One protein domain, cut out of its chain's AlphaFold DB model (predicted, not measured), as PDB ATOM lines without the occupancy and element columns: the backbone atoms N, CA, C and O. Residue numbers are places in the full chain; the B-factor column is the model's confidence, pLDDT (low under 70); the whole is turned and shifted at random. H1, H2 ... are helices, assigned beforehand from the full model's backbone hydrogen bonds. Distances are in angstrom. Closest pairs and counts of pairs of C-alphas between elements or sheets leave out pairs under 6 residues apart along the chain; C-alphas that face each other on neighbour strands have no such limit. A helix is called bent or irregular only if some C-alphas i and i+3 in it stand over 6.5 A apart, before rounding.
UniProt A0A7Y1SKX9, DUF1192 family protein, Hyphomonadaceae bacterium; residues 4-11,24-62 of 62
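AT A GLANCE: This is residues 4 to 11 and 24 to 62 of the 62 residues of the protein "DUF1192 family protein" of Hyphomonadaceae bacterium (UniProt A0A7Y1SKX9). A short helix, H1, sits crosswise over one side of a single long straight helix, H2, near the end of H2 that comes first in the chain, and the rest of H2 sticks out as a bare rod from residue 38 onward. The printed part has 47 residues with two named helices, H1 then H2, and no named strand; its class is all helix. The whole is extended, with a radius of gyration of the C-alphas of 17.1 A, and the C-alphas span 57 by 19 by 10 A.

HOW THE PARTS SIT: Start with H1, residues 4 to 11, and look from Leu 6 across to H2, residues 24 to 60. The C-alphas of Leu 6 and Val 33 are the closest of the two helices, 6.3 A apart. H1 and H2 touch, with 9 pairs of C-alphas within 8 A. H2 touches H1 with residues 30 to 37 alone. Their lines are about perpendicular, at 75 degrees, and their centres are 16.5 A apart. In both H1 and H2 every pair of O i and N i+4 is within hydrogen-bond range.

IN THESE COORDINATES: Find C-alpha 4 at (186.346, 191.128, 185.744); from there H1 runs 11.0 A to C-alpha 11. After the cut, pick up the backbone at C-alpha 24, at (180.716, 184.575, 163.022), where H2 begins. H2 has 37 residues and runs 53.1 A to C-alpha 60 at (153.080, 209.716, 200.743). Neither helix is bent.

THE WHOLE: The outline is a rod, and the two C-alphas farthest apart, those of Leu 24 and Arg 62, are 58.0 A apart. Residues 12 to 23 are not printed, and C-alphas 11 and 24 are 19.9 A apart across this cut. Residues 38 to 62, of which 38 to 60 belong to H2, stand free. The mean pLDDT of the printed part is 84.6; look at residues 53 to 62 for the ten under 70.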
ATOM      1  N   ALA A   4     185.041 190.698 186.233       79.44
ATOM      2  CA  ALA A   4     186.346 191.128 185.744       79.44
ATOM      3  C   ALA A   4     186.530 190.837 184.244       79.44
ATOM      4  O   ALA A   4     187.032 191.698 183.519       79.44
ATOM      5  N   ASP A   5     186.061 189.678 183.774       82.81
ATOM      6  CA  ASP A   5     186.147 189.282 182.365       82.81
ATOM      7  C   ASP A   5     185.243 190.160 181.500       82.81
ATOM      8  O   ASP A   5     185.664 190.658 180.458       82.81
ATOM      9  N   LEU A   6     184.026 190.428 181.979       82.88
ATOM     10  CA  LEU A   6     183.059 191.273 181.282       82.88
ATOM     11  C   LEU A   6     183.568 192.713 181.113       82.88
ATOM     12  O   LEU A   6     183.403 193.306 180.051       82.88
ATOM     13  N   ARG A   7     184.240 193.265 182.134       84.62
ATOM     14  CA  ARG A   7     184.871 194.594 182.050       84.62
ATOM     15  C   ARG A   7     185.972 194.643 181.002       84.62
ATOM     16  O   ARG A   7     186.060 195.624 180.273       84.62
ATOM     17  N   LYS A   8     186.817 193.613 180.956       87.75
ATOM     18  CA  LYS A   8     187.934 193.551 180.015       87.75
ATOM     19  C   LYS A   8     187.430 193.405 178.579       87.75
ATOM     20  O   LYS A   8     187.800 194.208 177.736       87.75
ATOM     21  N   LEU A   9     186.550 192.434 178.332       85.81
ATOM     22  CA  LEU A   9     186.009 192.149 177.000       85.81
ATOM     23  C   LEU A   9     185.114 193.284 176.490       85.81
ATOM     24  O   LEU A   9     185.246 193.719 175.354       85.81
ATOM     25  N   GLY A  10     184.230 193.812 177.342       81.31
ATOM     26  CA  GLY A  10     183.321 194.895 176.968       81.31
ATOM     27  C   GLY A  10     184.028 196.214 176.649       81.31
ATOM     28  O   GLY A  10     183.519 196.982 175.839       81.31
ATOM     29  N   ALA A  11     185.200 196.478 177.240       87.56
ATOM     30  CA  ALA A  11     185.970 197.696 176.978       87.56
ATOM     31  C   ALA A  11     186.564 197.753 175.560       87.56
ATOM     32  O   ALA A  11     186.861 198.840 175.070       87.56
ATOM     33  N   LEU A  24     182.033 184.786 162.407       96.31
ATOM     34  CA  LEU A  24     180.716 184.575 163.022       96.31
ATOM     35  C   LEU A  24     180.814 184.171 164.505       96.31
ATOM     36  O   LEU A  24     180.020 184.630 165.321       96.31
ATOM     37  N   ALA A  25     181.792 183.334 164.862       95.88
ATOM     38  CA  ALA A  25     182.010 182.916 166.245       95.88
ATOM     39  C   ALA A  25     182.392 184.105 167.144       95.88
ATOM     40  O   ALA A  25     181.801 184.277 168.206       95.88
ATOM     41  N   GLN A  26     183.306 184.962 166.680       92.94
ATOM     42  CA  GLN A  26     183.711 186.175 167.397       92.94
ATOM     43  C   GLN A  26     182.564 187.187 167.518       92.94
ATOM     44  O   GLN A  26     182.411 187.827 168.554       92.94
ATOM     45  N   LEU A  27     181.721 187.314 166.486       95.00
ATOM     46  CA  LEU A  27     180.522 188.155 166.549       95.00
ATOM     47  C   LEU A  27     179.525 187.647 167.596       95.00
ATOM     48  O   LEU A  27     178.971 188.454 168.341       95.00
ATOM     49  N   ASN A  28     179.318 186.331 167.677       95.88
ATOM     50  CA  ASN A  28     178.454 185.734 168.695       95.88
ATOM     51  C   ASN A  28     179.018 185.933 170.106       95.88
ATOM     52  O   ASN A  28     178.284 186.351 170.994       95.88
ATOM     53  N   GLU A  29     180.321 185.728 170.301       93.50
ATOM     54  CA  GLU A  29     180.977 185.976 171.590       93.50
ATOM     55  C   GLU A  29     180.842 187.446 172.020       93.50
ATOM     56  O   GLU A  29     180.435 187.739 173.146       93.50
ATOM     57  N   ARG A  30     181.089 188.386 171.097       94.88
ATOM     58  CA  ARG A  30     180.879 189.822 171.332       94.88
ATOM     59  C   ARG A  30     179.431 190.126 171.717       94.88
ATOM     60  O   ARG A  30     179.190 190.897 172.647       94.88
ATOM     61  N   LEU A  31     178.463 189.521 171.027       94.62
ATOM     62  CA  LEU A  31     177.041 189.689 171.325       94.62
ATOM     63  C   LEU A  31     176.695 189.184 172.731       94.62
ATOM     64  O   LEU A  31     175.951 189.855 173.447       94.62
ATOM     65  N   ASP A  32     177.237 188.038 173.135       94.56
ATOM     66  CA  ASP A  32     176.983 187.446 174.449       94.56
ATOM     67  C   ASP A  32     177.518 188.329 175.583       94.56
ATOM     68  O   ASP A  32     176.808 188.568 176.565       94.56
ATOM     69  N   VAL A  33     178.715 188.903 175.420       93.94
ATOM     70  CA  VAL A  33     179.286 189.870 176.375       93.94
ATOM     71  C   VAL A  33     178.397 191.109 176.499       93.94
ATOM     72  O   VAL A  33     178.050 191.520 177.609       93.94
ATOM     73  N   LEU A  34     177.977 191.695 175.372       94.12
ATOM     74  CA  LEU A  34     177.126 192.889 175.375       94.12
ATOM     75  C   LEU A  34     175.741 192.609 175.974       94.12
ATOM     76  O   LEU A  34     175.207 193.435 176.711       94.12
ATOM     77  N   ARG A  35     175.159 191.434 175.717       94.88
ATOM     78  CA  ARG A  35     173.887 191.010 176.324       94.88
ATOM     79  C   ARG A  35     173.995 190.839 177.832       94.88
ATOM     80  O   ARG A  35     173.088 191.256 178.553       94.88
ATOM     81  N   ALA A  36     175.090 190.256 178.311       93.00
ATOM     82  CA  ALA A  36     175.344 190.139 179.740       93.00
ATOM     83  C   ALA A  36     175.470 191.525 180.402       93.00
ATOM     84  O   ALA A  36     174.917 191.739 181.482       93.00
ATOM     85  N   GLU A  37     176.103 192.492 179.731       93.75
ATOM     86  CA  GLU A  37     176.166 193.874 180.217       93.75
ATOM     87  C   GLU A  37     174.788 194.554 180.230       93.75
ATOM     88  O   GLU A  37     174.423 195.177 181.226       93.75
ATOM     89  N   ILE A  38     173.975 194.376 179.183       93.88
ATOM     90  CA  ILE A  38     172.590 194.880 179.148       93.88
ATOM     91  C   ILE A  38     171.779 194.321 180.323       93.88
ATOM     92  O   ILE A  38     171.088 195.073 181.009       93.88
ATOM     93  N   ALA A  39     171.882 193.018 180.595       94.44
ATOM     94  CA  ALA A  39     171.194 192.394 181.722       94.44
ATOM     95  C   ALA A  39     171.642 192.986 183.070       94.44
ATOM     96  O   ALA A  39     170.809 193.232 183.944       94.44
ATOM     97  N   ARG A  40     172.941 193.272 183.230       93.00
ATOM     98  CA  ARG A  40     173.479 193.936 184.425       93.00
ATOM     99  C   ARG A  40     172.918 195.346 184.587       93.00
ATOM    100  O   ARG A  40     172.516 195.712 185.688       93.00
ATOM    101  N   ILE A  41     172.865 196.121 183.505       94.69
ATOM    102  CA  ILE A  41     172.304 197.477 183.516       94.69
ATOM    103  C   ILE A  41     170.822 197.437 183.896       94.69
ATOM    104  O   ILE A  41     170.414 198.194 184.773       94.69
ATOM    105  N   HIS A  42     170.032 196.530 183.311       95.56
ATOM    106  CA  HIS A  42     168.625 196.360 183.685       95.56
ATOM    107  C   HIS A  42     168.460 196.007 185.166       95.56
ATOM    108  O   HIS A  42     167.673 196.650 185.850       95.56
ATOM    109  N   ALA A  43     169.257 195.077 185.699       93.62
ATOM    110  CA  ALA A  43     169.188 194.727 187.117       93.62
ATOM    111  C   ALA A  43     169.488 195.924 188.042       93.62
ATOM    112  O   ALA A  43     168.864 196.069 189.092       93.62
ATOM    113  N   GLU A  44     170.431 196.793 187.671       94.12
ATOM    114  CA  GLU A  44     170.723 198.011 188.436       94.12
ATOM    115  C   GLU A  44     169.627 199.076 188.286       94.12
ATOM    116  O   GLU A  44     169.318 199.767 189.257       94.12
ATOM    117  N   ILE A  45     169.010 199.193 187.106       93.44
ATOM    118  CA  ILE A  45     167.830 200.045 186.895       93.44
ATOM    119  C   ILE A  45     166.681 199.576 187.789       93.44
ATOM    120  O   ILE A  45     166.113 200.392 188.512       93.44
ATOM    121  N   ASP A  46     166.383 198.276 187.802       91.56
ATOM    122  CA  ASP A  46     165.289 197.701 188.588       91.56
ATOM    123  C   ASP A  46     165.499 197.916 190.090       91.56
ATOM    124  O   ASP A  46     164.574 198.320 190.800       91.56
ATOM    125  N   LYS A  47     166.729 197.716 190.583       89.44
ATOM    126  CA  LYS A  47     167.087 197.998 191.983       89.44
ATOM    127  C   LYS A  47     166.837 199.462 192.337       89.44
ATOM    128  O   LYS A  47     166.150 199.737 193.319       89.44
ATOM    129  N   LYS A  48     167.342 200.394 191.524       88.31
ATOM    130  CA  LYS A  48     167.181 201.837 191.762       88.31
ATOM    131  C   LYS A  48     165.723 202.279 191.661       88.31
ATOM    132  O   LYS A  48     165.268 203.079 192.475       88.31
ATOM    133  N   GLY A  49     164.975 201.739 190.701       84.88
ATOM    134  CA  GLY A  49     163.543 201.993 190.554       84.88
ATOM    135  C   GLY A  49     162.749 201.510 191.771       84.88
ATOM    136  O   GLY A  49     161.918 202.246 192.304       84.88
ATOM    137  N   ALA A  50     163.050 200.310 192.273       79.62
ATOM    138  CA  ALA A  50     162.424 199.773 193.479       79.62
ATOM    139  C   ALA A  50     162.775 200.581 194.742       79.62
ATOM    140  O   ALA A  50     161.931 200.744 195.625       79.62
ATOM    141  N   GLU A  51     164.000 201.100 194.845       78.50
ATOM    142  CA  GLU A  51     164.410 201.995 195.934       78.50
ATOM    143  C   GLU A  51     163.664 203.335 195.889       78.50
ATOM    144  O   GLU A  51     163.156 203.781 196.920       78.50
ATOM    145  N   MET A  52     163.522 203.940 194.704       71.62
ATOM    146  CA  MET A  52     162.746 205.173 194.524       71.62
ATOM    147  C   MET A  52     161.272 204.981 194.885       71.62
ATOM    148  O   MET A  52     160.732 205.771 195.655       71.62
ATOM    149  N   SER A  53     160.633 203.906 194.413       68.88
ATOM    150  CA  SER A  53     159.228 203.619 194.730       68.88
ATOM    151  C   SER A  53     158.998 203.430 196.236       68.88
ATOM    152  O   SER A  53     158.039 203.969 196.782       68.88
ATOM    153  N   LYS A  54     159.911 202.745 196.942       66.44
ATOM    154  CA  LYS A  54     159.842 202.609 198.409       66.44
ATOM    155  C   LYS A  54     160.003 203.947 199.130       66.44
ATOM    156  O   LYS A  54     159.349 204.166 200.151       66.44
ATOM    157  N   ALA A  55     160.872 204.824 198.627       66.06
ATOM    158  CA  ALA A  55     161.041 206.161 199.181       66.06
ATOM    159  C   ALA A  55     159.770 207.001 198.975       66.06
ATOM    160  O   ALA A  55     159.266 207.594 199.927       66.06
ATOM    161  N   GLU A  56     159.201 206.997 197.770       68.88
ATOM    162  CA  GLU A  56     157.965 207.721 197.451       68.88
ATOM    163  C   GLU A  56     156.770 207.261 198.299       68.88
ATOM    164  O   GLU A  56     156.020 208.097 198.813       68.88
ATOM    165  N   ASP A  57     156.621 205.954 198.523       68.06
ATOM    166  CA  ASP A  57     155.569 205.396 199.381       68.06
ATOM    167  C   ASP A  57     155.743 205.771 200.861       68.06
ATOM    168  O   ASP A  57     154.757 205.927 201.590       68.06
ATOM    169  N   PHE A  58     156.985 205.944 201.320       67.25
ATOM    170  CA  PHE A  58     157.277 206.423 202.671       67.25
ATOM    171  C   PHE A  58     156.891 207.898 202.845       67.25
ATOM    172  O   PHE A  58     156.326 208.266 203.876       67.25
ATOM    173  N   PHE A  59     157.135 208.738 201.834       64.88
ATOM    174  CA  PHE A  59     156.775 210.160 201.875       64.88
ATOM    175  C   PHE A  59     155.269 210.414 201.699       64.88
ATOM    176  O   PHE A  59     154.754 211.344 202.312       64.88
ATOM    177  N   LYS A  60     154.543 209.587 200.932       62.06
ATOM    178  CA  LYS A  60     153.080 209.716 200.743       62.06
ATOM    179  C   LYS A  60     152.235 209.289 201.948       62.06
ATOM    180  O   LYS A  60     151.052 209.604 201.994       62.06
ATOM    181  N   LYS A  61     152.805 208.547 202.902       58.59
ATOM    182  CA  LYS A  61     152.105 208.085 204.117       58.59
ATOM    183  C   LYS A  61     152.136 209.086 205.283       58.59
ATOM    184  O   LYS A  61     151.702 208.720 206.374       58.59
ATOM    185  N   ARG A  62     152.650 210.306 205.084       50.84
ATOM    186  CA  ARG A  62     152.568 211.404 206.062       50.84
ATOM    187  C   ARG A  62     151.466 212.394 205.726       50.84
ATOM    188  O   ARG A  62     151.284 212.673 204.524       50.84
TER     189      ARG A  62